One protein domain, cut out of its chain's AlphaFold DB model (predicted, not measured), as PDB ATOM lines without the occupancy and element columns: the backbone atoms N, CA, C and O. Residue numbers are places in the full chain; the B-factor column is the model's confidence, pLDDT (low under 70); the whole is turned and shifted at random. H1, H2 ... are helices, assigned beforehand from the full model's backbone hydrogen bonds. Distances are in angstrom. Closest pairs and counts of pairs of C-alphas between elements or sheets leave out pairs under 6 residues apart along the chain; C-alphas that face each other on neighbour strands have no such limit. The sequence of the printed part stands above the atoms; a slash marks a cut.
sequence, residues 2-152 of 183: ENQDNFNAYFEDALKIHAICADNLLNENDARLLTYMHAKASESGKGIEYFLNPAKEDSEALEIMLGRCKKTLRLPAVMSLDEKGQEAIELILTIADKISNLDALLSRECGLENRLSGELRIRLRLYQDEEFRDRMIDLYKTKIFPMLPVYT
ATOM      1  N   GLU A   2     -35.194  52.576  12.679       50.62
ATOM      2  CA  GLU A   2     -33.788  52.558  12.194       50.62
ATOM      3  C   GLU A   2     -32.886  51.449  12.780       50.62
ATOM      4  O   GLU A   2     -32.142  50.805  12.048       50.62
ATOM      5  N   ASN A   3     -32.978  51.157  14.085       54.22
ATOM      6  CA  ASN A   3     -32.161  50.095  14.702       54.22
ATOM      7  C   ASN A   3     -32.502  48.678  14.213       54.22
ATOM      8  O   ASN A   3     -31.655  47.791  14.274       54.22
ATOM      9  N   GLN A   4     -33.733  48.452  13.752       58.03
ATOM     10  CA  GLN A   4     -34.172  47.135  13.291       58.03
ATOM     11  C   GLN A   4     -33.718  46.890  11.848       58.03
ATOM     12  O   GLN A   4     -33.288  45.787  11.521       58.03
ATOM     13  N   ASP A   5     -33.706  47.943  11.028       62.75
ATOM     14  CA  ASP A   5     -33.211  47.903   9.651       62.75
ATOM     15  C   ASP A   5     -31.683  47.713   9.605       62.75
ATOM     16  O   ASP A   5     -31.190  46.881   8.844       62.75
ATOM     17  N   ASN A   6     -30.935  48.377  10.498       64.38
ATOM     18  CA  ASN A   6     -29.484  48.176  10.630       64.38
ATOM     19  C   ASN A   6     -29.116  46.763  11.106       64.38
ATOM     20  O   ASN A   6     -28.149  46.176  10.619       64.38
ATOM     21  N   PHE A   7     -29.882  46.196  12.044       65.75
ATOM     22  CA  PHE A   7     -29.640  44.835  12.526       65.75
ATOM     23  C   PHE A   7     -29.909  43.787  11.439       65.75
ATOM     24  O   PHE A   7     -29.134  42.843  11.282       65.75
ATOM     25  N   ASN A   8     -30.979  43.976  10.663       72.38
ATOM     26  CA  ASN A   8     -31.304  43.102   9.541       72.38
ATOM     27  C   ASN A   8     -30.212  43.152   8.464       72.38
ATOM     28  O   ASN A   8     -29.763  42.097   8.024       72.38
ATOM     29  N   ALA A   9     -29.722  44.345   8.113       81.19
ATOM     30  CA  ALA A   9     -28.621  44.501   7.162       81.19
ATOM     31  C   ALA A   9     -27.335  43.804   7.643       81.19
ATOM     32  O   ALA A   9     -26.736  43.032   6.896       81.19
ATOM     33  N   TYR A  10     -26.958  43.989   8.915       84.62
ATOM     34  CA  TYR A  10     -25.804  43.304   9.507       84.62
ATOM     35  C   TYR A  10     -25.931  41.778   9.429       84.62
ATOM     36  O   TYR A  10     -24.986  41.089   9.042       84.62
ATOM     37  N   PHE A  11     -27.093  41.237   9.800       88.56
ATOM     38  CA  PHE A  11     -27.307  39.793   9.799       88.56
ATOM     39  C   PHE A  11     -27.301  39.216   8.378       88.56
ATOM     40  O   PHE A  11     -26.708  38.163   8.141       88.56
ATOM     41  N   GLU A  12     -27.916  39.913   7.423       91.25
ATOM     42  CA  GLU A  12     -27.883  39.523   6.016       91.25
ATOM     43  C   GLU A  12     -26.460  39.513   5.457       91.25
ATOM     44  O   GLU A  12     -26.069  38.547   4.796       91.25
ATOM     45  N   ASP A  13     -25.662  40.538   5.751       93.56
ATOM     46  CA  ASP A  13     -24.279  40.601   5.290       93.56
ATOM     47  C   ASP A  13     -23.410  39.541   5.968       93.56
ATOM     48  O   ASP A  13     -22.624  38.881   5.289       93.56
ATOM     49  N   ALA A  14     -23.616  39.264   7.258       94.75
ATOM     50  CA  ALA A  14     -22.954  38.152   7.937       94.75
ATOM     51  C   ALA A  14     -23.255  36.807   7.250       94.75
ATOM     52  O   ALA A  14     -22.335  36.046   6.944       94.75
ATOM     53  N   LEU A  15     -24.523  36.520   6.931       95.94
ATOM     54  CA  LEU A  15     -24.889  35.290   6.221       95.94
ATOM     55  C   LEU A  15     -24.234  35.203   4.838       95.94
ATOM     56  O   LEU A  15     -23.713  34.145   4.477       95.94
ATOM     57  N   LYS A  16     -24.216  36.306   4.079       97.31
ATOM     58  CA  LYS A  16     -23.550  36.361   2.770       97.31
ATOM     59  C   LYS A  16     -22.053  36.118   2.893       97.31
ATOM     60  O   LYS A  16     -21.526  35.293   2.154       97.31
ATOM     61  N   ILE A  17     -21.369  36.785   3.824       97.62
ATOM     62  CA  ILE A  17     -19.926  36.615   4.041       97.62
ATOM     63  C   ILE A  17     -19.618  35.157   4.376       97.62
ATOM     64  O   ILE A  17     -18.741  34.559   3.755       97.62
ATOM     65  N   HIS A  18     -20.373  34.551   5.292       96.81
ATOM     66  CA  HIS A  18     -20.197  33.145   5.648       96.81
ATOM     67  C   HIS A  18     -20.408  32.200   4.455       96.81
ATOM     68  O   HIS A  18     -19.636  31.257   4.279       96.81
ATOM     69  N   ALA A  19     -21.410  32.456   3.616       96.81
ATOM     70  CA  ALA A  19     -21.661  31.666   2.418       96.81
ATOM     71  C   ALA A  19     -20.566  31.837   1.348       96.81
ATOM     72  O   ALA A  19     -20.073  30.846   0.810       96.81
ATOM     73  N   ILE A  20     -20.111  33.070   1.101       97.56
ATOM     74  CA  ILE A  20     -18.981  33.360   0.205       97.56
ATOM     75  C   ILE A  20     -17.723  32.627   0.691       97.56
ATOM     76  O   ILE A  20     -17.015  32.012  -0.107       97.56
ATOM     77  N   CYS A  21     -17.451  32.654   1.996       96.81
ATOM     78  CA  CYS A  21     -16.337  31.927   2.599       96.81
ATOM     79  C   CYS A  21     -16.453  30.415   2.380       96.81
ATOM     80  O   CYS A  21     -15.475  29.786   1.978       96.81
ATOM     81  N   ALA A  22     -17.645  29.840   2.565       94.94
ATOM     82  CA  ALA A  22     -17.889  28.418   2.330       94.94
ATOM     83  C   ALA A  22     -17.628  28.008   0.866       94.94
ATOM     84  O   ALA A  22     -17.001  26.973   0.616       94.94
ATOM     85  N   ASP A  23     -18.048  28.832  -0.099       94.94
ATOM     86  CA  ASP A  23     -17.771  28.614  -1.525       94.94
ATOM     87  C   ASP A  23     -16.270  28.701  -1.851       94.94
ATOM     88  O   ASP A  23     -15.778  27.962  -2.705       94.94
ATOM     89  N   ASN A  24     -15.529  29.561  -1.146       94.62
ATOM     90  CA  ASN A  24     -14.080  29.726  -1.297       94.62
ATOM     91  C   ASN A  24     -13.253  28.769  -0.418       94.62
ATOM     92  O   ASN A  24     -12.036  28.918  -0.351       94.62
ATOM     93  N   LEU A  25     -13.887  27.785   0.235       93.25
ATOM     94  CA  LEU A  25     -13.230  26.814   1.125       93.25
ATOM     95  C   LEU A  25     -12.463  27.463   2.292       93.25
ATOM     96  O   LEU A  25     -11.494  26.898   2.799       93.25
ATOM     97  N   LEU A  26     -12.903  28.641   2.727       93.69
ATOM     98  CA  LEU A  26     -12.373  29.297   3.915       93.69
ATOM     99  C   LEU A  26     -12.972  28.663   5.170       93.69
ATOM    100  O   LEU A  26     -14.124  28.218   5.180       93.69
ATOM    101  N   ASN A  27     -12.180  28.618   6.238       90.69
ATOM    102  CA  ASN A  27     -12.627  28.030   7.496       90.69
ATOM    103  C   ASN A  27     -13.587  28.974   8.249       90.69
ATOM    104  O   ASN A  27     -13.744  30.154   7.924       90.69
ATOM    105  N   GLU A  28     -14.241  28.449   9.287       88.38
ATOM    106  CA  GLU A  28     -15.218  29.214  10.070       88.38
ATOM    107  C   GLU A  28     -14.597  30.428  10.784       88.38
ATOM    108  O   GLU A  28     -15.251  31.463  10.920       88.38
ATOM    109  N   ASN A  29     -13.335  30.334  11.214       89.81
ATOM    110  CA  ASN A  29     -12.653  31.432  11.898       89.81
ATOM    111  C   ASN A  29     -12.375  32.600  10.945       89.81
ATOM    112  O   ASN A  29     -12.595  33.751  11.322       89.81
ATOM    113  N   ASP A  30     -11.972  32.312   9.707       93.19
ATOM    114  CA  ASP A  30     -11.790  33.326   8.667       93.19
ATOM    115  C   ASP A  30     -13.122  34.012   8.352       93.19
ATOM    116  O   ASP A  30     -13.185  35.237   8.291       93.19
ATOM    117  N   ALA A  31     -14.216  33.248   8.234       94.62
ATOM    118  CA  ALA A  31     -15.546  33.804   7.984       94.62
ATOM    119  C   ALA A  31     -16.006  34.766   9.093       94.62
ATOM    120  O   ALA A  31     -16.512  35.857   8.806       94.62
ATOM    121  N   ARG A  32     -15.775  34.405  10.360       92.81
ATOM    122  CA  ARG A  32     -16.071  35.270  11.514       92.81
ATOM    123  C   ARG A  32     -15.214  36.527  11.520       92.81
ATOM    124  O   ARG A  32     -15.731  37.618  11.750       92.81
ATOM    125  N   LEU A  33     -13.917  36.386  11.246       95.69
ATOM    126  CA  LEU A  33     -13.001  37.519  11.189       95.69
ATOM    127  C   LEU A  33     -13.379  38.485  10.060       95.69
ATOM    128  O   LEU A  33     -13.438  39.689  10.286       95.69
ATOM    129  N   LEU A  34     -13.705  37.972   8.874       97.06
ATOM    130  CA  LEU A  34     -14.133  38.777   7.728       97.06
ATOM    131  C   LEU A  34     -15.474  39.477   7.984       97.06
ATOM    132  O   LEU A  34     -15.659  40.618   7.561       97.06
ATOM    133  N   THR A  35     -16.380  38.838   8.727       95.94
ATOM    134  CA  THR A  35     -17.635  39.458   9.186       95.94
ATOM    135  C   THR A  35     -17.359  40.609  10.155       95.94
ATOM    136  O   THR A  35     -17.901  41.701   9.993       95.94
ATOM    137  N   TYR A  36     -16.454  40.408  11.117       94.69
ATOM    138  CA  TYR A  36     -16.002  41.470  12.016       94.69
ATOM    139  C   TYR A  36     -15.355  42.636  11.254       94.69
ATOM    140  O   TYR A  36     -15.694  43.795  11.495       94.69
ATOM    141  N   MET A  37     -14.470  42.335  10.298       96.06
ATOM    142  CA  MET A  37     -13.825  43.342   9.455       96.06
ATOM    143  C   MET A  37     -14.846  44.137   8.643       96.06
ATOM    144  O   MET A  37     -14.726  45.355   8.561       96.06
ATOM    145  N   HIS A  38     -15.867  43.474   8.091       95.62
ATOM    146  CA  HIS A  38     -16.951  44.139   7.373       95.62
ATOM    147  C   HIS A  38     -17.710  45.116   8.271       95.62
ATOM    148  O   HIS A  38     -17.831  46.291   7.931       95.62
ATOM    149  N   ALA A  39     -18.167  44.650   9.435       93.06
ATOM    150  CA  ALA A  39     -18.899  45.485  10.377       93.06
ATOM    151  C   ALA A  39     -18.072  46.708  10.788       93.06
ATOM    152  O   ALA A  39     -18.554  47.840  10.736       93.06
ATOM    153  N   LYS A  40     -16.787  46.505  11.106       92.38
ATOM    154  CA  LYS A  40     -15.939  47.605  11.564       92.38
ATOM    155  C   LYS A  40     -15.546  48.577  10.458       92.38
ATOM    156  O   LYS A  40     -15.477  49.783  10.696       92.38
ATOM    157  N   ALA A  41     -15.362  48.080   9.238       92.12
ATOM    158  CA  ALA A  41     -15.175  48.913   8.060       92.12
ATOM    159  C   ALA A  41     -16.381  49.838   7.834       92.12
ATOM    160  O   ALA A  41     -16.187  51.037   7.624       92.12
ATOM    161  N   SER A  42     -17.599  49.301   7.944       89.00
ATOM    162  CA  SER A  42     -18.848  50.057   7.790       89.00
ATOM    163  C   SER A  42     -19.051  51.100   8.897       89.00
ATOM    164  O   SER A  42     -19.474  52.217   8.611       89.00
ATOM    165  N   GLU A  43     -18.697  50.783  10.146       87.25
ATOM    166  CA  GLU A  43     -18.835  51.702  11.289       87.25
ATOM    167  C   GLU A  43     -17.784  52.825  11.322       87.25
ATOM    168  O   GLU A  43     -18.071  53.934  11.767       87.25
ATOM    169  N   SER A  44     -16.548  52.549  10.894       85.38
ATOM    170  CA  SER A  44     -15.411  53.462  11.107       85.38
ATOM    171  C   SER A  44     -15.408  54.711  10.219       85.38
ATOM    172  O   SER A  44     -14.599  55.615  10.439       85.38
ATOM    173  N   GLY A  45     -16.211  54.738   9.150       82.25
ATOM    174  CA  GLY A  45     -16.157  55.763   8.099       82.25
ATOM    175  C   GLY A  45     -14.878  55.747   7.240       82.25
ATOM    176  O   GLY A  45     -14.827  56.426   6.218       82.25
ATOM    177  N   LYS A  46     -13.859  54.956   7.611       88.00
ATOM    178  CA  LYS A  46     -12.608  54.749   6.853       88.00
ATOM    179  C   LYS A  46     -12.647  53.493   5.979       88.00
ATOM    180  O   LYS A  46     -11.686  53.205   5.266       88.00
ATOM    181  N   GLY A  47     -13.739  52.731   6.038       91.81
ATOM    182  CA  GLY A  47     -13.842  51.449   5.359       91.81
ATOM    183  C   GLY A  47     -12.794  50.462   5.871       91.81
ATOM    184  O   GLY A  47     -12.359  50.513   7.022       91.81
ATOM    185  N   ILE A  48     -12.365  49.559   4.993       93.69
ATOM    186  CA  ILE A  48     -11.407  48.507   5.349       93.69
ATOM    187  C   ILE A  48     -10.015  49.053   5.713       93.69
ATOM    188  O   ILE A  48      -9.267  48.398   6.433       93.69
ATOM    189  N   GLU A  49      -9.692  50.280   5.285       93.38
ATOM    190  CA  GLU A  49      -8.419  50.946   5.598       93.38
ATOM    191  C   GLU A  49      -8.288  51.320   7.081       93.38
ATOM    192  O   GLU A  49      -7.195  51.656   7.535       93.38
ATOM    193  N   TYR A  50      -9.374  51.220   7.861       93.88
ATOM    194  CA  TYR A  50      -9.330  51.331   9.319       93.88
ATOM    195  C   TYR A  50      -8.220  50.469   9.930       93.88
ATOM    196  O   TYR A  50      -7.475  50.928  10.794       93.88
ATOM    197  N   PHE A  51      -8.075  49.236   9.443       95.00
ATOM    198  CA  PHE A  51      -7.148  48.271  10.017       95.00
ATOM    199  C   PHE A  51      -5.678  48.590   9.738       95.00
ATOM    200  O   PHE A  51      -4.832  48.072  10.457       95.00
ATOM    201  N   LEU A  52      -5.355  49.452   8.766       92.56
ATOM    202  CA  LEU A  52      -3.968  49.865   8.516       92.56
ATOM    203  C   LEU A  52      -3.408  50.751   9.632       92.56
ATOM    204  O   LEU A  52      -2.209  50.736   9.882       92.56
ATOM    205  N   ASN A  53      -4.268  51.529  10.293       88.75
ATOM    206  CA  ASN A  53      -3.900  52.384  11.421       88.75
ATOM    207  C   ASN A  53      -5.018  52.342  12.476       88.75
ATOM    208  O   ASN A  53      -5.761  53.325  12.624       88.75
ATOM    209  N   PRO A  54      -5.187  51.199  13.163       86.50
ATOM    210  CA  PRO A  54      -6.270  51.013  14.108       86.50
ATOM    211  C   PRO A  54      -6.030  51.802  15.397       86.50
ATOM    212  O   PRO A  54      -4.889  52.082  15.773       86.50
ATOM    213  N   ALA A  55      -7.114  52.125  16.104       86.81
ATOM    214  CA  ALA A  55      -7.029  52.687  17.445       86.81
ATOM    215  C   ALA A  55      -6.363  51.677  18.399       86.81
ATOM    216  O   ALA A  55      -6.664  50.480  18.360       86.81
ATOM    217  N   LYS A  56      -5.454  52.146  19.260       85.94
ATOM    218  CA  LYS A  56      -4.710  51.273  20.185       85.94
ATOM    219  C   LYS A  56      -5.652  50.601  21.188       85.94
ATOM    220  O   LYS A  56      -5.460  49.440  21.548       85.94
ATOM    221  N   GLU A  57      -6.699  51.322  21.561       85.25
ATOM    222  CA  GLU A  57      -7.752  50.941  22.492       85.25
ATOM    223  C   GLU A  57      -8.465  49.644  22.072       85.25
ATOM    224  O   GLU A  57      -8.818  48.843  22.935       85.25
ATOM    225  N   ASP A  58      -8.615  49.378  20.768       87.81
ATOM    226  CA  ASP A  58      -9.226  48.134  20.272       87.81
ATOM    227  C   ASP A  58      -8.386  46.906  20.651       87.81
ATOM    228  O   ASP A  58      -8.913  45.892  21.115       87.81
ATOM    229  N   SER A  59      -7.064  46.997  20.471       89.69
ATOM    230  CA  SER A  59      -6.148  45.910  20.824       89.69
ATOM    231  C   SER A  59      -6.074  45.706  22.339       89.69
ATOM    232  O   SER A  59      -6.110  44.567  22.803       89.69
ATOM    233  N   GLU A  60      -6.081  46.794  23.116       85.25
ATOM    234  CA  GLU A  60      -6.081  46.745  24.583       85.25
ATOM    235  C   GLU A  60      -7.377  46.117  25.122       85.25
ATOM    236  O   GLU A  60      -7.333  45.270  26.016       85.25
ATOM    237  N   ALA A  61      -8.532  46.457  24.540       83.94
ATOM    238  CA  ALA A  61      -9.812  45.856  24.904       83.94
ATOM    239  C   ALA A  61      -9.823  44.340  24.649       83.94
ATOM    240  O   ALA A  61     -10.264  43.571  25.507       83.94
ATOM    241  N   LEU A  62      -9.293  43.890  23.507       88.19
ATOM    242  CA  LEU A  62      -9.174  42.463  23.189       88.19
ATOM    243  C   LEU A  62      -8.222  41.736  24.150       88.19
ATOM    244  O   LEU A  62      -8.506  40.612  24.563       88.19
ATOM    245  N   GLU A  63      -7.116  42.367  24.547       85.44
ATOM    246  CA  GLU A  63      -6.198  41.814  25.548       85.44
ATOM    247  C   GLU A  63      -6.846  41.679  26.931       85.44
ATOM    248  O   GLU A  63      -6.607  40.680  27.614       85.44
ATOM    249  N   ILE A  64      -7.686  42.636  27.331       80.38
ATOM    250  CA  ILE A  64      -8.464  42.571  28.578       80.38
ATOM    251  C   ILE A  64      -9.490  41.437  28.513       80.38
ATOM    252  O   ILE A  64      -9.539  40.609  29.419       80.38
ATOM    253  N   MET A  65     -10.267  41.344  27.428       79.62
ATOM    254  CA  MET A  65     -11.266  40.278  27.248       79.62
ATOM    255  C   MET A  65     -10.639  38.878  27.218       79.62
ATOM    256  O   MET A  65     -11.282  37.903  27.596       79.62
ATOM    257  N   LEU A  66      -9.379  38.773  26.790       80.69
ATOM    258  CA  LEU A  66      -8.603  37.533  26.801       80.69
ATOM    259  C   LEU A  66      -7.882  37.257  28.131       80.69
ATOM    260  O   LEU A  66      -7.123  36.288  28.203       80.69
ATOM    261  N   GLY A  67      -8.036  38.114  29.146       75.19
ATOM    262  CA  GLY A  67      -7.327  37.991  30.425       75.19
ATOM    263  C   GLY A  67      -5.802  38.140  30.309       75.19
ATOM    264  O   GLY A  67      -5.056  37.696  31.184       75.19
ATOM    265  N   ARG A  68      -5.300  38.725  29.209       76.69
ATOM    266  CA  ARG A  68      -3.860  38.926  28.953       76.69
ATOM    267  C   ARG A  68      -3.327  40.185  29.626       76.69
ATOM    268  O   ARG A  68      -2.146  40.238  29.969       76.69
ATOM    269  N   CYS A  69      -4.185  41.178  29.845       65.44
ATOM    270  CA  CYS A  69      -3.800  42.426  30.485       65.44
ATOM    271  C   CYS A  69      -4.112  42.392  31.992       65.44
ATOM    272  O   CYS A  69      -5.257  42.540  32.401       65.44
ATOM    273  N   LYS A  70      -3.071  42.214  32.820       56.03
ATOM    274  CA  LYS A  70      -3.138  42.275  34.301       56.03
ATOM    275  C   LYS A  70      -2.750  43.643  34.878       56.03
ATOM    276  O   LYS A  70      -2.573  43.778  36.085       56.03
ATOM    277  N   LYS A  71      -2.503  44.640  34.024       53.69
ATOM    278  CA  LYS A  71      -2.015  45.962  34.432       53.69
ATOM    279  C   LYS A  71      -3.029  47.030  34.047       53.69
ATOM    280  O   LYS A  71      -3.551  47.014  32.942       53.69
ATOM    281  N   THR A  72      -3.272  47.913  35.010       51.88
ATOM    282  CA  THR A  72      -4.118  49.109  35.009       51.88
ATOM    283  C   THR A  72      -4.489  49.604  33.612       51.88
ATOM    284  O   THR A  72      -3.626  50.073  32.869       51.88
ATOM    285  N   LEU A  73      -5.785  49.519  33.302       55.75
ATOM    286  CA  LEU A  73      -6.430  50.145  32.150       55.75
ATOM    287  C   LEU A  73      -5.950  51.604  32.080       55.75
ATOM    288  O   LEU A  73      -6.251  52.404  32.968       55.75
ATOM    289  N   ARG A  74      -5.111  51.939  31.093       53.50
ATOM    290  CA  ARG A  74      -4.629  53.313  30.930       53.50
ATOM    291  C   ARG A  74      -5.696  54.088  30.186       53.50
ATOM    292  O   ARG A  74      -5.692  54.144  28.964       53.50
ATOM    293  N   LEU A  75      -6.612  54.668  30.949       53.81
ATOM    294  CA  LEU A  75      -7.587  55.594  30.397       53.81
ATOM    295  C   LEU A  75      -6.863  56.747  29.691       53.81
ATOM    296  O   LEU A  75      -5.845  57.233  30.204       53.81
ATOM    297  N   PRO A  76      -7.368  57.203  28.535       52.22
ATOM    298  CA  PRO A  76      -6.865  58.409  27.896       52.22
ATOM    299  C   PRO A  76      -6.868  59.564  28.900       52.22
ATOM    300  O   PRO A  76      -7.840  59.744  29.627       52.22
ATOM    301  N   ALA A  77      -5.823  60.396  28.908       50.47
ATOM    302  CA  ALA A  77      -5.694  61.520  29.850       50.47
ATOM    303  C   ALA A  77      -6.860  62.535  29.788       50.47
ATOM    304  O   ALA A  77      -7.029  63.346  30.693       50.47
ATOM    305  N   VAL A  78      -7.667  62.487  28.722       50.25
ATOM    306  CA  VAL A  78      -8.862  63.318  28.503       50.25
ATOM    307  C   VAL A  78     -10.082  62.799  29.285       50.25
ATOM    308  O   VAL A  78     -11.020  63.550  29.531       50.25
ATOM    309  N   MET A  79     -10.068  61.538  29.725       54.97
ATOM    310  CA  MET A  79     -11.101  60.937  30.566       54.97
ATOM    311  C   MET A  79     -10.662  60.959  32.032       54.97
ATOM    312  O   MET A  79     -10.244  59.949  32.593       54.97
ATOM    313  N   SER A  80     -10.772  62.126  32.667       58.78
ATOM    314  CA  SER A  80     -10.851  62.193  34.129       58.78
ATOM    315  C   SER A  80     -12.163  61.528  34.543       58.78
ATOM    316  O   SER A  80     -13.212  62.171  34.515       58.78
ATOM    317  N   LEU A  81     -12.121  60.239  34.871       66.44
ATOM    318  CA  LEU A  81     -13.280  59.560  35.431       66.44
ATOM    319  C   LEU A  81     -13.558  60.086  36.835       66.44
ATOM    320  O   LEU A  81     -12.640  60.361  37.609       66.44
ATOM    321  N   ASP A  82     -14.840  60.228  37.148       79.44
ATOM    322  CA  ASP A  82     -15.273  60.367  38.526       79.44
ATOM    323  C   ASP A  82     -15.081  59.035  39.274       79.44
ATOM    324  O   ASP A  82     -14.765  57.993  38.692       79.44
ATOM    325  N   GLU A  83     -15.265  59.064  40.590       78.56
ATOM    326  CA  GLU A  83     -15.095  57.899  41.467       78.56
ATOM    327  C   GLU A  83     -15.934  56.694  40.992       78.56
ATOM    328  O   GLU A  83     -15.460  55.561  40.970       78.56
ATOM    329  N   LYS A  84     -17.138  56.956  40.464       80.81
ATOM    330  CA  LYS A  84     -18.032  55.935  39.897       80.81
ATOM    331  C   LYS A  84     -17.493  55.309  38.614       80.81
ATOM    332  O   LYS A  84     -17.631  54.103  38.418       80.81
ATOM    333  N   GLY A  85     -16.900  56.105  37.725       77.81
ATOM    334  CA  GLY A  85     -16.253  55.599  36.518       77.81
ATOM    335  C   GLY A  85     -15.070  54.687  36.844       77.81
ATOM    336  O   GLY A  85     -14.886  53.661  36.186       77.81
ATOM    337  N   GLN A  86     -14.314  55.017  37.893       77.69
ATOM    338  CA  GLN A  86     -13.201  54.195  38.361       77.69
ATOM    339  C   GLN A  86     -13.686  52.858  38.951       77.69
ATOM    340  O   GLN A  86     -13.186  51.802  38.558       77.69
ATOM    341  N   GLU A  87     -14.710  52.882  39.810       78.94
ATOM    342  CA  GLU A  87     -15.342  51.675  40.366       78.94
ATOM    343  C   GLU A  87     -15.898  50.750  39.271       78.94
ATOM    344  O   GLU A  87     -15.727  49.528  39.320       78.94
ATOM    345  N   ALA A  88     -16.539  51.318  38.243       79.62
ATOM    346  CA  ALA A  88     -17.080  50.546  37.127       79.62
ATOM    347  C   ALA A  88     -15.980  49.799  36.354       79.62
ATOM    348  O   ALA A  88     -16.172  48.648  35.954       79.62
ATOM    349  N   ILE A  89     -14.816  50.423  36.169       77.50
ATOM    350  CA  ILE A  89     -13.672  49.791  35.504       77.50
ATOM    351  C   ILE A  89     -13.097  48.654  36.337       77.50
ATOM    352  O   ILE A  89     -12.835  47.579  35.796       77.50
ATOM    353  N   GLU A  90     -12.929  48.856  37.642       77.88
ATOM    354  CA  GLU A  90     -12.458  47.801  38.542       77.88
ATOM    355  C   GLU A  90     -13.409  46.599  38.547       77.88
ATOM    356  O   GLU A  90     -12.966  45.445  38.507       77.88
ATOM    357  N   LEU A  91     -14.721  46.853  38.504       79.19
ATOM    358  CA  LEU A  91     -15.726  45.806  38.372       79.19
ATOM    359  C   LEU A  91     -15.591  45.044  37.044       79.19
ATOM    360  O   LEU A  91     -15.598  43.813  37.051       79.19
ATOM    361  N   ILE A  92     -15.433  45.746  35.916       79.81
ATOM    362  CA  ILE A  92     -15.260  45.124  34.591       79.81
ATOM    363  C   ILE A  92     -14.008  44.242  34.561       79.81
ATOM    364  O   ILE A  92     -14.082  43.094  34.123       79.81
ATOM    365  N   LEU A  93     -12.881  44.746  35.069       75.38
ATOM    366  CA  LEU A  93     -11.628  43.991  35.153       75.38
ATOM    367  C   LEU A  93     -11.785  42.740  36.026       75.38
ATOM    368  O   LEU A  93     -11.363  41.652  35.637       75.38
ATOM    369  N   THR A  94     -12.472  42.865  37.163       80.31
ATOM    370  CA  THR A  94     -12.753  41.734  38.058       80.31
ATOM    371  C   THR A  94     -13.628  40.673  37.387       80.31
ATOM    372  O   THR A  94     -13.411  39.473  37.568       80.31
ATOM    373  N   ILE A  95     -14.638  41.090  36.616       79.44
ATOM    374  CA  ILE A  95     -15.503  40.173  35.864       79.44
ATOM    375  C   ILE A  95     -14.698  39.460  34.772       79.44
ATOM    376  O   ILE A  95     -14.806  38.238  34.657       79.44
ATOM    377  N   ALA A  96     -13.870  40.188  34.015       76.12
ATOM    378  CA  ALA A  96     -13.021  39.613  32.974       76.12
ATOM    379  C   ALA A  96     -12.072  38.541  33.540       76.12
ATOM    380  O   ALA A  96     -12.009  37.432  33.007       76.12
ATOM    381  N   ASP A  97     -11.427  38.817  34.678       78.62
ATOM    382  CA  ASP A  97     -10.564  37.850  35.368       78.62
ATOM    383  C   ASP A  97     -11.335  36.598  35.816       78.62
ATOM    384  O   ASP A  97     -10.863  35.470  35.652       78.62
ATOM    385  N   LYS A  98     -12.546  36.762  36.362       81.06
ATOM    386  CA  LYS A  98     -13.386  35.623  36.767       81.06
ATOM    387  C   LYS A  98     -13.793  34.756  35.577       81.06
ATOM    388  O   LYS A  98     -13.714  33.533  35.686       81.06
ATOM    389  N   ILE A  99     -14.194  35.366  34.461       80.19
ATOM    390  CA  ILE A  99     -14.538  34.645  33.226       80.19
ATOM    391  C   ILE A  99     -13.313  33.886  32.712       80.19
ATOM    392  O   ILE A  99     -13.399  32.684  32.475       80.19
ATOM    393  N   SER A 100     -12.154  34.546  32.637       78.06
ATOM    394  CA  SER A 100     -10.919  33.911  32.174       78.06
ATOM    395  C   SER A 100     -10.508  32.719  33.047       78.06
ATOM    396  O   SER A 100     -10.024  31.713  32.524       78.06
ATOM    397  N   ASN A 101     -10.693  32.805  34.367       81.44
ATOM    398  CA  ASN A 101     -10.394  31.704  35.284       81.44
ATOM    399  C   ASN A 101     -11.365  30.525  35.118       81.44
ATOM    400  O   ASN A 101     -10.935  29.373  35.157       81.44
ATOM    401  N   LEU A 102     -12.658  30.801  34.916       80.38
ATOM    402  CA  LEU A 102     -13.657  29.767  34.640       80.38
ATOM    403  C   LEU A 102     -13.375  29.058  33.313       80.38
ATOM    404  O   LEU A 102     -13.389  27.831  33.277       80.38
ATOM    405  N   ASP A 103     -13.043  29.805  32.261       78.50
ATOM    406  CA  ASP A 103     -12.679  29.238  30.960       78.50
ATOM    407  C   ASP A 103     -11.441  28.339  31.058       78.50
ATOM    408  O   ASP A 103     -11.417  27.242  30.498       78.50
ATOM    409  N   ALA A 104     -10.420  28.764  31.809       79.75
ATOM    410  CA  ALA A 104      -9.226  27.956  32.040       79.75
ATOM    411  C   ALA A 104      -9.545  26.665  32.810       79.75
ATOM    412  O   ALA A 104      -9.011  25.602  32.486       79.75
ATOM    413  N   LEU A 105     -10.428  26.741  33.811       82.75
ATOM    414  CA  LEU A 105     -10.863  25.580  34.583       82.75
ATOM    415  C   LEU A 105     -11.670  24.603  33.720       82.75
ATOM    416  O   LEU A 105     -11.376  23.412  33.727       82.75
ATOM    417  N   LEU A 106     -12.629  25.086  32.929       82.06
ATOM    418  CA  LEU A 106     -13.430  24.254  32.025       82.06
ATOM    419  C   LEU A 106     -12.578  23.596  30.933       82.06
ATOM    420  O   LEU A 106     -12.758  22.416  30.631       82.06
ATOM    421  N   SER A 107     -11.612  24.330  30.381       82.69
ATOM    422  CA  SER A 107     -10.666  23.788  29.405       82.69
ATOM    423  C   SER A 107      -9.816  22.677  30.018       82.69
ATOM    424  O   SER A 107      -9.688  21.609  29.422       82.69
ATOM    425  N   ARG A 108      -9.296  22.877  31.236       81.06
ATOM    426  CA  ARG A 108      -8.437  21.896  31.909       81.06
ATOM    427  C   ARG A 108      -9.192  20.654  32.381       81.06
ATOM    428  O   ARG A 108      -8.711  19.547  32.178       81.06
ATOM    429  N   GLU A 109     -10.335  20.838  33.035       85.81
ATOM    430  CA  GLU A 109     -11.066  19.747  33.696       85.81
ATOM    431  C   GLU A 109     -12.032  19.023  32.751       85.81
ATOM    432  O   GLU A 109     -12.348  17.854  32.963       85.81
ATOM    433  N   CYS A 110     -12.527  19.703  31.713       81.12
ATOM    434  CA  CYS A 110     -13.564  19.167  30.827       81.12
ATOM    435  C   CYS A 110     -13.160  19.152  29.347       81.12
ATOM    436  O   CYS A 110     -13.947  18.699  28.520       81.12
ATOM    437  N   GLY A 111     -11.975  19.665  28.988       74.00
ATOM    438  CA  GLY A 111     -11.574  19.825  27.587       74.00
ATOM    439  C   GLY A 111     -12.428  20.843  26.822       74.00
ATOM    440  O   GLY A 111     -12.434  20.839  25.594       74.00
ATOM    441  N   LEU A 112     -13.183  21.693  27.528       74.25
ATOM    442  CA  LEU A 112     -14.093  22.662  26.925       74.25
ATOM    443  C   LEU A 112     -13.369  23.985  26.692       74.25
ATOM    444  O   LEU A 112     -13.103  24.736  27.629       74.25
ATOM    445  N   GLU A 113     -13.069  24.294  25.435       68.06
ATOM    446  CA  GLU A 113     -12.590  25.623  25.066       68.06
ATOM    447  C   GLU A 113     -13.761  26.576  24.818       68.06
ATOM    448  O   GLU A 113     -14.724  26.256  24.115       68.06
ATOM    449  N   ASN A 114     -13.662  27.790  25.361       70.50
ATOM    450  CA  ASN A 114     -14.613  28.844  25.044       70.50
ATOM    451  C   ASN A 114     -14.497  29.218  23.557       70.50
ATOM    452  O   ASN A 114     -13.459  29.696  23.088       70.50
ATOM    453  N   ARG A 115     -15.599  29.044  22.819       69.31
ATOM    454  CA  ARG A 115     -15.703  29.335  21.383       69.31
ATOM    455  C   ARG A 115     -15.389  30.799  21.045       69.31
ATOM    456  O   ARG A 115     -14.950  31.080  19.933       69.31
ATOM    457  N   LEU A 116     -15.583  31.721  21.991       75.19
ATOM    458  CA  LEU A 116     -15.251  33.140  21.839       75.19
ATOM    459  C   LEU A 116     -13.747  33.403  21.971       75.19
ATOM    460  O   LEU A 116     -13.234  34.315  21.332       75.19
ATOM    461  N   SER A 117     -13.010  32.591  22.730       78.56
ATOM    462  CA  SER A 117     -11.573  32.800  22.949       78.56
ATOM    463  C   SER A 117     -10.762  32.652  21.663       78.56
ATOM    464  O   SER A 117      -9.842  33.434  21.427       78.56
ATOM    465  N   GLY A 118     -11.109  31.692  20.800       80.88
ATOM    466  CA  GLY A 118     -10.487  31.559  19.476       80.88
ATOM    467  C   GLY A 118     -10.735  32.786  18.593       80.88
ATOM    468  O   GLY A 118      -9.816  33.306  17.960       80.88
ATOM    469  N   GLU A 119     -11.960  33.304  18.628       86.56
ATOM    470  CA  GLU A 119     -12.371  34.482  17.868       86.56
ATOM    471  C   GLU A 119     -11.697  35.771  18.365       86.56
ATOM    472  O   GLU A 119     -11.190  36.565  17.577       86.56
ATOM    473  N   LEU A 120     -11.610  35.969  19.678       89.12
ATOM    474  CA  LEU A 120     -10.911  37.116  20.254       89.12
ATOM    475  C   LEU A 120      -9.406  37.063  19.959       89.12
ATOM    476  O   LEU A 120      -8.806  38.092  19.659       89.12
ATOM    477  N   ARG A 121      -8.790  35.872  19.979       90.25
ATOM    478  CA  ARG A 121      -7.370  35.697  19.628       90.25
ATOM    479  C   ARG A 121      -7.092  36.034  18.168       90.25
ATOM    480  O   ARG A 121      -6.095  36.699  17.898       90.25
ATOM    481  N   ILE A 122      -7.937  35.590  17.235       92.69
ATOM    482  CA  ILE A 122      -7.724  35.876  15.810       92.69
ATOM    483  C   ILE A 122      -7.974  37.356  15.493       92.69
ATOM    484  O   ILE A 122      -7.225  37.949  14.720       92.69
ATOM    485  N   ARG A 123      -8.955  37.985  16.160       94.62
ATOM    486  CA  ARG A 123      -9.141  39.439  16.104       94.62
ATOM    487  C   ARG A 123      -7.918  40.160  16.652       94.62
ATOM    488  O   ARG A 123      -7.387  41.012  15.965       94.62
ATOM    489  N   LEU A 124      -7.408  39.787  17.828       94.00
ATOM    490  CA  LEU A 124      -6.205  40.413  18.389       94.00
ATOM    491  C   LEU A 124      -5.001  40.262  17.450       94.00
ATOM    492  O   LEU A 124      -4.254  41.216  17.247       94.00
ATOM    493  N   ARG A 125      -4.859  39.097  16.806       95.25
ATOM    494  CA  ARG A 125      -3.843  38.875  15.775       95.25
ATOM    495  C   ARG A 125      -3.975  39.863  14.612       95.25
ATOM    496  O   ARG A 125      -2.953  40.372  14.176       95.25
ATOM    497  N   LEU A 126      -5.189  40.185  14.156       96.44
ATOM    498  CA  LEU A 126      -5.423  41.203  13.117       96.44
ATOM    499  C   LEU A 126      -4.819  42.573  13.482       96.44
ATOM    500  O   LEU A 126      -4.374  43.299  12.601       96.44
ATOM    501  N   TYR A 127      -4.786  42.921  14.769       94.25
ATOM    502  CA  TYR A 127      -4.212  44.182  15.246       94.25
ATOM    503  C   TYR A 127      -2.694  44.123  15.474       94.25
ATOM    504  O   TYR A 127      -2.038  45.159  15.414       94.25
ATOM    505  N   GLN A 128      -2.135  42.942  15.755       92.81
ATOM    506  CA  GLN A 128      -0.735  42.772  16.176       92.81
ATOM    507  C   GLN A 128       0.201  42.263  15.069       92.81
ATOM    508  O   GLN A 128       1.395  42.545  15.104       92.81
ATOM    509  N   ASP A 129      -0.316  41.485  14.119       95.88
ATOM    510  CA  ASP A 129       0.444  40.812  13.061       95.88
ATOM    511  C   ASP A 129       0.140  41.485  11.716       95.88
ATOM    512  O   ASP A 129      -0.925  41.278  11.128       95.88
ATOM    513  N   GLU A 130       1.074  42.315  11.247       95.50
ATOM    514  CA  GLU A 130       0.915  43.116  10.026       95.50
ATOM    515  C   GLU A 130       0.756  42.256   8.773       95.50
ATOM    516  O   GLU A 130      -0.107  42.521   7.942       95.50
ATOM    517  N   GLU A 131       1.533  41.179   8.656       97.06
ATOM    518  CA  GLU A 131       1.469  40.291   7.497       97.06
ATOM    519  C   GLU A 131       0.124  39.556   7.453       97.06
ATOM    520  O   GLU A 131      -0.501  39.408   6.401       97.06
ATOM    521  N   PHE A 132      -0.364  39.098   8.611       96.94
ATOM    522  CA  PHE A 132      -1.696  38.512   8.709       96.94
ATOM    523  C   PHE A 132      -2.790  39.518   8.378       96.94
ATOM    524  O   PHE A 132      -3.693  39.187   7.609       96.94
ATOM    525  N   ARG A 133      -2.694  40.736   8.909       96.69
ATOM    526  CA  ARG A 133      -3.619  41.822   8.600       96.69
ATOM    527  C   ARG A 133      -3.701  42.082   7.105       96.69
ATOM    528  O   ARG A 133      -4.801  42.072   6.557       96.69
ATOM    529  N   ASP A 134      -2.565  42.270   6.449       97.19
ATOM    530  CA  ASP A 134      -2.523  42.643   5.039       97.19
ATOM    531  C   ASP A 134      -3.107  41.529   4.159       97.19
ATOM    532  O   ASP A 134      -3.915  41.804   3.269       97.19
ATOM    533  N   ARG A 135      -2.817  40.257   4.479       97.38
ATOM    534  CA  ARG A 135      -3.461  39.103   3.824       97.38
ATOM    535  C   ARG A 135      -4.978  39.094   4.007       97.38
ATOM    536  O   ARG A 135      -5.702  38.813   3.056       97.38
ATOM    537  N   MET A 136      -5.474  39.382   5.211       97.62
ATOM    538  CA  MET A 136      -6.917  39.393   5.476       97.62
ATOM    539  C   MET A 136      -7.622  40.576   4.804       97.62
ATOM    540  O   MET A 136      -8.739  40.418   4.311       97.62
ATOM    541  N   ILE A 137      -6.974  41.743   4.735       97.62
ATOM    542  CA  ILE A 137      -7.471  42.903   3.984       97.62
ATOM    543  C   ILE A 137      -7.552  42.571   2.492       97.62
ATOM    544  O   ILE A 137      -8.573  42.856   1.864       97.62
ATOM    545  N   ASP A 138      -6.516  41.952   1.925       97.69
ATOM    546  CA  ASP A 138      -6.515  41.538   0.521       97.69
ATOM    547  C   ASP A 138      -7.613  40.505   0.237       97.69
ATOM    548  O   ASP A 138      -8.417  40.676  -0.683       97.69
ATOM    549  N   LEU A 139      -7.738  39.484   1.090       97.44
ATOM    550  CA  LEU A 139      -8.798  38.483   0.990       97.44
ATOM    551  C   LEU A 139     -10.189  39.131   1.019       97.44
ATOM    552  O   LEU A 139     -11.052  38.815   0.196       97.44
ATOM    553  N   TYR A 140     -10.400  40.076   1.936       97.69
ATOM    554  CA  TYR A 140     -11.643  40.828   2.026       97.69
ATOM    555  C   TYR A 140     -11.927  41.614   0.739       97.69
ATOM    556  O   TYR A 140     -13.016  41.497   0.173       97.69
ATOM    557  N   LYS A 141     -10.946  42.381   0.248       97.19
ATOM    558  CA  LYS A 141     -11.076  43.222  -0.952       97.19
ATOM    559  C   LYS A 141     -11.302  42.409  -2.224       97.19
ATOM    560  O   LYS A 141     -12.030  42.860  -3.103       97.19
ATOM    561  N   THR A 142     -10.689  41.233  -2.339       97.06
ATOM    562  CA  THR A 142     -10.694  40.439  -3.576       97.06
ATOM    563  C   THR A 142     -11.823  39.415  -3.632       97.06
ATOM    564  O   THR A 142     -12.359  39.162  -4.712       97.06
ATOM    565  N   LYS A 143     -12.199  38.811  -2.496       95.81
ATOM    566  CA  LYS A 143     -13.178  37.712  -2.451       95.81
ATOM    567  C   LYS A 143     -14.509  38.100  -1.833       95.81
ATOM    568  O   LYS A 143     -15.537  37.597  -2.279       95.81
ATOM    569  N   ILE A 144     -14.502  38.958  -0.816       96.31
ATOM    570  CA  ILE A 144     -15.696  39.218  -0.005       96.31
ATOM    571  C   ILE A 144     -16.444  40.446  -0.509       96.31
ATOM    572  O   ILE A 144     -17.568  40.330  -0.997       96.31
ATOM    573  N   PHE A 145     -15.813  41.619  -0.437       95.50
ATOM    574  CA  PHE A 145     -16.451  42.898  -0.737       95.50
ATOM    575  C   PHE A 145     -17.088  42.967  -2.138       95.50
ATOM    576  O   PHE A 145     -18.247  43.372  -2.226       95.50
ATOM    577  N   PRO A 146     -16.434  42.504  -3.226       96.19
ATOM    578  CA  PRO A 146     -17.022  42.556  -4.567       96.19
ATOM    579  C   PRO A 146     -18.233  41.632  -4.735       96.19
ATOM    580  O   PRO A 146     -19.083  41.867  -5.590       96.19
ATOM    581  N   MET A 147     -18.304  40.564  -3.935       96.38
ATOM    582  CA  MET A 147     -19.352  39.554  -4.044       96.38
ATOM    583  C   MET A 147     -20.602  39.933  -3.253       96.38
ATOM    584  O   MET A 147     -21.695  39.566  -3.679       96.38
ATOM    585  N   LEU A 148     -20.473  40.688  -2.156       93.81
ATOM    586  CA  LEU A 148     -21.590  41.036  -1.266       93.81
ATOM    587  C   LEU A 148     -22.838  41.590  -1.989       93.81
ATOM    588  O   LEU A 148     -23.929  41.081  -1.721       93.81
ATOM    589  N   PRO A 149     -22.731  42.542  -2.944       93.69
ATOM    590  CA  PRO A 149     -23.910  43.098  -3.617       93.69
ATOM    591  C   PRO A 149     -24.624  42.105  -4.543       93.69
ATOM    592  O   PRO A 149     -25.807  42.264  -4.832       93.69
ATOM    593  N   VAL A 150     -23.912  41.083  -5.032       95.06
ATOM    594  CA  VAL A 150     -24.413  40.119  -6.030       95.06
ATOM    595  C   VAL A 150     -24.674  38.727  -5.441       95.06
ATOM    596  O   VAL A 150     -25.050  37.794  -6.169       95.06
ATOM    597  N   TYR A 151     -24.446  38.554  -4.137       94.94
ATOM    598  CA  TYR A 151     -24.643  37.293  -3.433       94.94
ATOM    599  C   TYR A 151     -26.080  37.205  -2.904       94.94
ATOM    600  O   TYR A 151     -26.422  37.725  -1.844       94.94
ATOM    601  N   THR A 152     -26.948  36.590  -3.708       95.62
ATOM    602  CA  THR A 152     -28.387  36.480  -3.441       95.62
ATOM    603  C   THR A 152     -28.693  35.454  -2.352       95.62
ATOM    604  O   THR A 152     -27.887  34.566  -2.074       95.62
TER     605      THR A 152
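AT A GLANCE: This is residues 2 to 152 of the 183 residues of an uncharacterized protein of Fibrobacter sp (UniProt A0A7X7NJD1). The long helix H5 stands along one side of the domain, while a cluster built on the helical hairpin of H1 and H2 makes the other side, with H4 and H6 between them. H7 and the short H3 pack on this cluster, and residues 2 to 9 of H1 stick out from it. The printed part has 151 residues with seven named helices, H1 to H7 in order along the chain, and no named strand; the class is all helix. It is only just compact, close to loose, with a radius of gyration of the C-alphas of 17.8 A and spans of 51 by 44 by 36 A.

HOW THE PARTS SIT: H5, residues 83 to 110, only just touches H4, residues 56 to 65, with 3 pairs of C-alphas within 8 A; the closest C-alphas are those of Ala 96 and Met 65, 6.0 A apart. H4 touches H6, residues 115 to 128, at a shallow tilt of 26 degrees, opposite ways, with the C-alphas of Leu 62 and Leu 124 closest at 6.0 A. H6 touches the hub H2, residues 28 to 43, at a steep tilt of 59 degrees, the same way; the closest C-alphas are those of Arg 123 and Leu 33, 6.5 A apart. H2 forms a hairpin with H1, residues 2 to 23, at a tilt of 37 degrees, only just steep, opposite ways; the C-alphas of His 18 and Ala 31 are closest at 5.2 A. H3, residues 47 to 52, touches H2 with the C-alphas of Gly 47 and Ala 41 closest at 3.9 A. H7, residues 130 to 144, touches H1, about perpendicular at 83 degrees, with the C-alphas of Ile 144 and Ile 17 closest at 6.4 A. H6 and H7 touch only at the corner, with the C-alphas of Leu 126 and Arg 133 closest at 4.9 A. H5 and H6 are apart, and so are H5 and H2. Every O i to N i+4 pair is within hydrogen-bond range in H1, H2, H4, H5 and H7, against 9 of 10 in H6 and 0 of 2 in H3, where 3 of 3 O i to N i+3 pairs are within range.

IN THESE COORDINATES: H5 is 40.2 A from first to last C-alpha, from Glu 83 at (-15.095, 57.899, 41.467) to Cys 110 at (-13.564, 19.167, 30.827). H1 is 31.9 A long and begins at C-alpha 2, (-33.788, 52.558, 12.194). H2 is 22.8 A, H6 20.8 A, H7 19.8 A, H4 14.6 A and H3 10.5 A long; H7 ends at C-alpha 144, (-15.696, 39.218, -0.005).

THE WHOLE: The two C-alphas farthest apart are those of Asp 23 and Glu 83, at 52.1 A. The printed part has no cut. The link from H4 to H5, residues 66 to 82, is long; the other five links are tight. Mean pLDDT of the printed part is 84.2, and 21 residues are under 70: 2 to 7, 69 to 81, 113 and 115.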